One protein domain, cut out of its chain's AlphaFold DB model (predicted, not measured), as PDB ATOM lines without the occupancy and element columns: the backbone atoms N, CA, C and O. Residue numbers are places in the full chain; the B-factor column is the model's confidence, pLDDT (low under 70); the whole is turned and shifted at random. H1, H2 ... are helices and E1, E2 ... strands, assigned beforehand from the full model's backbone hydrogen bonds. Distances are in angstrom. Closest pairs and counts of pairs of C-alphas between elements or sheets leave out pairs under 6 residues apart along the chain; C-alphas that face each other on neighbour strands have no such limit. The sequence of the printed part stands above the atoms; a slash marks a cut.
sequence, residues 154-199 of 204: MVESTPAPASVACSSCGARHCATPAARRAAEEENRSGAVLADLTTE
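What this domain is: This is residues 154 to 199 of the 204 residues of an uncharacterized protein of Gemmatimonadetes bacterium (UniProt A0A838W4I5). Picture a small sheet of three short strands at one end, with one long helix, H1, that covers one face of it with its first part and then runs far beyond it; residues 188 to 199, of which 188 to 198 belong to H1, stick out as a free arm. The arm makes the length of the whole, and the opposite face of the sheet has no named helix on it. The printed part has 46 residues, with three named strands and then one named helix along the chain, E1 E2 E3 H1; the sheet's order is E1 - E2 - E3, antiparallel throughout, and the class is mixed, helices and strands. The whole is loose, with a radius of gyration of the C-alphas of 12.3 A, and spans 41 by 20 by 13 A.

How they stand to each other: Start at E1, residues 154 to 156, an edge strand, and go on to E2, residues 163 to 166, its antiparallel neighbour at 140 degrees; the two form a hairpin. Look there for N 154 and O 165, 2.8 A apart, and N 163 and O 156, 2.9 A apart, both within hydrogen-bond range. Next comes E3, residues 172 to 174, the other edge strand, antiparallel to E2 at 156 degrees and a hairpin with it; N 164 and O 173 are 2.8 A apart, within hydrogen-bond range. E1, E2 and E3 form a meander, each strand the antiparallel neighbour of the one before. H1, residues 177 to 198, is on this sheet at a height over the sheet of 11.2 A, and the two make two layers, a helix on one face of a sheet. H1 runs along the strands, at 18 degrees to E2 on the local plane. It lies over E2, with 6 of its C-alphas falling there; it is only just not over E1 as well, where 2 fall. The closest C-alphas of E2 and H1 are those of Val 164 and Arg 180, 6.8 A apart. In H1 every O i to N i+4 pair is within hydrogen-bond range.

Where its parts are: Find C-alpha 154 at (33.568, -19.057, -40.259), where E1 begins; residues 154 to 156 cover 6.2 A. E2, residues 163 to 166, covers 9.9 A, and E3, residues 172 to 174, covers 7.0 A. Then find C-alpha 177 at (28.712, -31.411, -42.067); from there H1 runs 31.9 A to C-alpha 198 at (35.903, -11.482, -18.256).

The domain as a whole: The two C-alphas farthest apart are those of Ala 160 and Glu 199, at 40.9 A. Without residues 188 to 199, the body spans 24 by 22 by 10 A. The printed part has no cut and no long link. The mean pLDDT of the printed part is 91.2, and residues 159 to 160 are under 70.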
ATOM      1  N   MET A 154      34.620 -19.588 -39.397       96.50
ATOM      2  CA  MET A 154      33.568 -19.057 -40.259       96.50
ATOM      3  C   MET A 154      33.351 -19.987 -41.450       96.50
ATOM      4  O   MET A 154      34.292 -20.595 -41.956       96.50
ATOM      5  N   VAL A 155      32.108 -20.099 -41.917       95.50
ATOM      6  CA  VAL A 155      31.795 -20.842 -43.143       95.50
ATOM      7  C   VAL A 155      31.892 -19.887 -44.329       95.50
ATOM      8  O   VAL A 155      31.062 -18.995 -44.482       95.50
ATOM      9  N   GLU A 156      32.889 -20.093 -45.182       93.00
ATOM     10  CA  GLU A 156      33.044 -19.399 -46.460       93.00
ATOM     11  C   GLU A 156      32.340 -20.214 -47.553       93.00
ATOM     12  O   GLU A 156      32.704 -21.356 -47.850       93.00
ATOM     13  N   SER A 157      31.292 -19.649 -48.149       84.81
ATOM     14  CA  SER A 157      30.531 -20.284 -49.235       84.81
ATOM     15  C   SER A 157      31.151 -20.066 -50.620       84.81
ATOM     16  O   SER A 157      30.732 -20.717 -51.577       84.81
ATOM     17  N   THR A 158      32.139 -19.176 -50.741       81.12
ATOM     18  CA  THR A 158      32.759 -18.781 -52.012       81.12
ATOM     19  C   THR A 158      34.276 -18.622 -51.875       81.12
ATOM     20  O   THR A 158      34.725 -17.989 -50.921       81.12
ATOM     21  N   PRO A 159      35.075 -19.147 -52.828       61.97
ATOM     22  CA  PRO A 159      34.691 -19.956 -53.997       61.97
ATOM     23  C   PRO A 159      34.344 -21.417 -53.640       61.97
ATOM     24  O   PRO A 159      34.813 -21.949 -52.642       61.97
ATOM     25  N   ALA A 160      33.513 -22.075 -54.458       69.31
ATOM     26  CA  ALA A 160      33.159 -23.485 -54.266       69.31
ATOM     27  C   ALA A 160      34.381 -24.410 -54.480       69.31
ATOM     28  O   ALA A 160      35.152 -24.173 -55.412       69.31
ATOM     29  N   PRO A 161      34.535 -25.496 -53.694       77.94
ATOM     30  CA  PRO A 161      33.627 -25.986 -52.651       77.94
ATOM     31  C   PRO A 161      33.675 -25.144 -51.366       77.94
ATOM     32  O   PRO A 161      34.726 -24.642 -50.992       77.94
ATOM     33  N   ALA A 162      32.539 -25.042 -50.667       88.44
ATOM     34  CA  ALA A 162      32.460 -24.320 -49.397       88.44
ATOM     35  C   ALA A 162      33.521 -24.821 -48.398       88.44
ATOM     36  O   ALA A 162      33.735 -26.034 -48.260       88.44
ATOM     37  N   SER A 163      34.140 -23.897 -47.668       92.94
ATOM     38  CA  SER A 163      35.174 -24.178 -46.669       92.94
ATOM     39  C   SER A 163      34.816 -23.598 -45.305       92.94
ATOM     40  O   SER A 163      34.118 -22.595 -45.212       92.94
ATOM     41  N   VAL A 164      35.292 -24.228 -44.233       95.38
ATOM     42  CA  VAL A 164      35.355 -23.608 -42.908       95.38
ATOM     43  C   VAL A 164      36.746 -22.997 -42.765       95.38
ATOM     44  O   VAL A 164      37.735 -23.708 -42.952       95.38
ATOM     45  N   ALA A 165      36.825 -21.703 -42.469       96.00
ATOM     46  CA  ALA A 165      38.072 -20.958 -42.349       96.00
ATOM     47  C   ALA A 165      38.167 -20.234 -41.001       96.00
ATOM     48  O   ALA A 165      37.175 -19.704 -40.504       96.00
ATOM     49  N   CYS A 166      39.351 -20.203 -40.394       97.00
ATOM     50  CA  CYS A 166      39.580 -19.435 -39.173       97.00
ATOM     51  C   CYS A 166      39.788 -17.949 -39.511       97.00
ATOM     52  O   CYS A 166      40.653 -17.620 -40.325       97.00
ATOM     53  N   SER A 167      39.057 -17.059 -38.834       96.88
ATOM     54  CA  SER A 167      39.074 -15.606 -39.060       96.88
ATOM     55  C   SER A 167      40.403 -14.919 -38.738       96.88
ATOM     56  O   SER A 167      40.622 -13.798 -39.185       96.88
ATOM     57  N   SER A 168      41.281 -15.562 -37.961       96.44
ATOM     58  CA  SER A 168      42.565 -14.980 -37.546       96.44
ATOM     59  C   SER A 168      43.762 -15.641 -38.228       96.44
ATOM     60  O   SER A 168      44.568 -14.950 -38.842       96.44
ATOM     61  N   CYS A 169      43.889 -16.972 -38.162       95.75
ATOM     62  CA  CYS A 169      45.094 -17.653 -38.655       95.75
ATOM     63  C   CYS A 169      45.004 -18.146 -40.110       95.75
ATOM     64  O   CYS A 169      45.986 -18.668 -40.645       95.75
ATOM     65  N   GLY A 170      43.833 -18.029 -40.747       94.56
ATOM     66  CA  GLY A 170      43.623 -18.433 -42.139       94.56
ATOM     67  C   GLY A 170      43.653 -19.946 -42.390       94.56
ATOM     68  O   GLY A 170      43.724 -20.358 -43.547       94.56
ATOM     69  N   ALA A 171      43.610 -20.789 -41.349       93.56
ATOM     70  CA  ALA A 171      43.439 -22.237 -41.500       93.56
ATOM     71  C   ALA A 171      42.117 -22.547 -42.222       93.56
ATOM     72  O   ALA A 171      41.116 -21.882 -41.957       93.56
ATOM     73  N   ARG A 172      42.110 -23.530 -43.134       94.56
ATOM     74  CA  ARG A 172      40.955 -23.878 -43.982       94.56
ATOM     75  C   ARG A 172      40.717 -25.385 -44.014       94.56
ATOM     76  O   ARG A 172      41.654 -26.158 -44.194       94.56
ATOM     77  N   HIS A 173      39.451 -25.784 -43.926       91.81
ATOM     78  CA  HIS A 173      38.990 -27.168 -44.061       91.81
ATOM     79  C   HIS A 173      37.785 -27.241 -45.008       91.81
ATOM     80  O   HIS A 173      36.990 -26.305 -45.084       91.81
ATOM     81  N   CYS A 174      37.596 -28.361 -45.710       91.81
ATOM     82  CA  CYS A 174      36.382 -28.579 -46.504       91.81
ATOM     83  C   CYS A 174      35.137 -28.529 -45.602       91.81
ATOM     84  O   CYS A 174      35.098 -29.215 -44.576       91.81
ATOM     85  N   ALA A 175      34.096 -27.786 -45.995       92.06
ATOM     86  CA  ALA A 175      32.886 -27.579 -45.190       92.06
ATOM     87  C   ALA A 175      31.922 -28.773 -45.199       92.06
ATOM     88  O   ALA A 175      30.725 -28.629 -45.466       92.06
ATOM     89  N   THR A 176      32.442 -29.956 -44.879       91.50
ATOM     90  CA  THR A 176      31.639 -31.141 -44.586       91.50
ATOM     91  C   THR A 176      30.735 -30.883 -43.369       91.50
ATOM     92  O   THR A 176      31.105 -30.101 -42.491       91.50
ATOM     93  N   PRO A 177      29.573 -31.550 -43.247       92.31
ATOM     94  CA  PRO A 177      28.712 -31.411 -42.067       92.31
ATOM     95  C   PRO A 177      29.423 -31.717 -40.740       92.31
ATOM     96  O   PRO A 177      29.080 -31.156 -39.705       92.31
ATOM     97  N   ALA A 178      30.429 -32.599 -40.757       89.31
ATOM     98  CA  ALA A 178      31.247 -32.895 -39.586       89.31
ATOM     99  C   ALA A 178      32.187 -31.732 -39.228       89.31
ATOM    100  O   ALA A 178      32.191 -31.306 -38.079       89.31
ATOM    101  N   ALA A 179      32.899 -31.164 -40.208       91.00
ATOM    102  CA  ALA A 179      33.763 -30.001 -39.988       91.00
ATOM    103  C   ALA A 179      32.977 -28.762 -39.522       91.00
ATOM    104  O   ALA A 179      33.459 -28.016 -38.679       91.00
ATOM    105  N   ARG A 180      31.750 -28.561 -40.027       94.75
ATOM    106  CA  ARG A 180      30.863 -27.473 -39.571       94.75
ATOM    107  C   ARG A 180      30.467 -27.629 -38.101       94.75
ATOM    108  O   ARG A 180      30.560 -26.667 -37.352       94.75
ATOM    109  N   ARG A 181      30.092 -28.841 -37.676       94.50
ATOM    110  CA  ARG A 181      29.761 -29.119 -36.267       94.50
ATOM    111  C   ARG A 181      30.966 -28.936 -35.344       94.50
ATOM    112  O   ARG A 181      30.819 -28.315 -34.301       94.50
ATOM    113  N   ALA A 182      32.146 -29.407 -35.754       93.94
ATOM    114  CA  ALA A 182      33.382 -29.191 -34.998       93.94
ATOM    115  C   ALA A 182      33.707 -27.692 -34.847       93.94
ATOM    116  O   ALA A 182      34.071 -27.240 -33.768       93.94
ATOM    117  N   ALA A 183      33.484 -26.906 -35.904       95.62
ATOM    118  CA  ALA A 183      33.660 -25.454 -35.893       95.62
ATOM    119  C   ALA A 183      32.701 -24.733 -34.947       95.62
ATOM    120  O   ALA A 183      33.108 -23.833 -34.215       95.62
ATOM    121  N   GLU A 184      31.432 -25.134 -34.941       96.25
ATOM    122  CA  GLU A 184      30.432 -24.609 -34.011       96.25
ATOM    123  C   GLU A 184      30.772 -24.943 -32.550       96.25
ATOM    124  O   GLU A 184      30.609 -24.090 -31.676       96.25
ATOM    125  N   GLU A 185      31.261 -26.154 -32.281       95.56
ATOM    126  CA  GLU A 185      31.657 -26.608 -30.943       95.56
ATOM    127  C   GLU A 185      32.900 -25.875 -30.417       95.56
ATOM    128  O   GLU A 185      32.901 -25.412 -29.271       95.56
ATOM    129  N   GLU A 186      33.921 -25.691 -31.256       94.88
ATOM    130  CA  GLU A 186      35.123 -24.932 -30.898       94.88
ATOM    131  C   GLU A 186      34.798 -23.448 -30.667       94.88
ATOM    132  O   GLU A 186      35.196 -22.879 -29.652       94.88
ATOM    133  N   ASN A 187      33.968 -22.841 -31.524       96.31
ATOM    134  CA  ASN A 187      33.493 -21.469 -31.328       96.31
ATOM    135  C   ASN A 187      32.704 -21.304 -30.017       96.31
ATOM    136  O   ASN A 187      32.860 -20.295 -29.328       96.31
ATOM    137  N   ARG A 188      31.853 -22.281 -29.669       96.38
ATOM    138  CA  ARG A 188      31.089 -22.270 -28.413       96.38
ATOM    139  C   ARG A 188      32.015 -22.390 -27.203       96.38
ATOM    140  O   ARG A 188      31.860 -21.627 -26.257       96.38
ATOM    141  N   SER A 189      32.988 -23.296 -27.261       92.25
ATOM    142  CA  SER A 189      33.996 -23.475 -26.209       92.25
ATOM    143  C   SER A 189      34.825 -22.202 -26.006       92.25
ATOM    144  O   SER A 189      34.992 -21.749 -24.875       92.25
ATOM    145  N   GLY A 190      35.259 -21.564 -27.098       92.00
ATOM    146  CA  GLY A 190      35.973 -20.288 -27.052       92.00
ATOM    147  C   GLY A 190      35.142 -19.144 -26.458       92.00
ATOM    148  O   GLY A 190      35.677 -18.323 -25.716       92.00
ATOM    149  N   ALA A 191      33.832 -19.101 -26.724       93.12
ATOM    150  CA  ALA A 191      32.939 -18.105 -26.128       93.12
ATOM    151  C   ALA A 191      32.798 -18.280 -24.606       93.12
ATOM    152  O   ALA A 191      32.864 -17.291 -23.882       93.12
ATOM    153  N   VAL A 192      32.671 -19.523 -24.121       92.56
ATOM    154  CA  VAL A 192      32.614 -19.825 -22.677       92.56
ATOM    155  C   VAL A 192      33.918 -19.434 -21.979       92.56
ATOM    156  O   VAL A 192      33.886 -18.824 -20.914       92.56
ATOM    157  N   LEU A 193      35.072 -19.735 -22.583       89.00
ATOM    158  CA  LEU A 193      36.371 -19.339 -22.026       89.00
ATOM    159  C   LEU A 193      36.527 -17.813 -21.946       89.00
ATOM    160  O   LEU A 193      37.017 -17.300 -20.941       89.00
ATOM    161  N   ALA A 194      36.087 -17.082 -22.974       88.94
ATOM    162  CA  ALA A 194      36.125 -15.620 -22.980       88.94
ATOM    163  C   ALA A 194      35.232 -15.005 -21.884       88.94
ATOM    164  O   ALA A 194      35.642 -14.045 -21.227       88.94
ATOM    165  N   ASP A 195      34.046 -15.577 -21.658       91.44
ATOM    166  CA  ASP A 195      33.113 -15.149 -20.609       91.44
ATOM    167  C   ASP A 195      33.724 -15.339 -19.212       91.44
ATOM    168  O   ASP A 195      33.887 -14.383 -18.452       91.44
ATOM    169  N   LEU A 196      34.232 -16.544 -18.931       88.31
ATOM    170  CA  LEU A 196      34.906 -16.862 -17.668       88.31
ATOM    171  C   LEU A 196      36.150 -15.992 -17.403       88.31
ATOM    172  O   LEU A 196      36.449 -15.665 -16.252       88.31
ATOM    173  N   THR A 197      36.874 -15.603 -18.457       88.44
ATOM    174  CA  THR A 197      38.031 -14.695 -18.351       88.44
ATOM    175  C   THR A 197      37.590 -13.276 -17.986       88.44
ATOM    176  O   THR A 197      38.244 -12.617 -17.180       88.44
ATOM    177  N   THR A 198      36.459 -12.818 -18.527       89.81
ATOM    178  CA  THR A 198      35.903 -11.482 -18.256       89.81
ATOM    179  C   THR A 198      35.370 -11.369 -16.824       89.81
ATOM    180  O   THR A 198      35.527 -10.331 -16.187       89.81
ATOM    181  N   GLU A 199      34.802 -12.449 -16.283       89.31
ATOM    182  CA  GLU A 199      34.307 -12.511 -14.900       89.31
ATOM    183  C   GLU A 199      35.422 -12.630 -13.838       89.31
ATOM    184  O   GLU A 199      35.130 -12.646 -12.642       89.31
TER     185      GLU A 199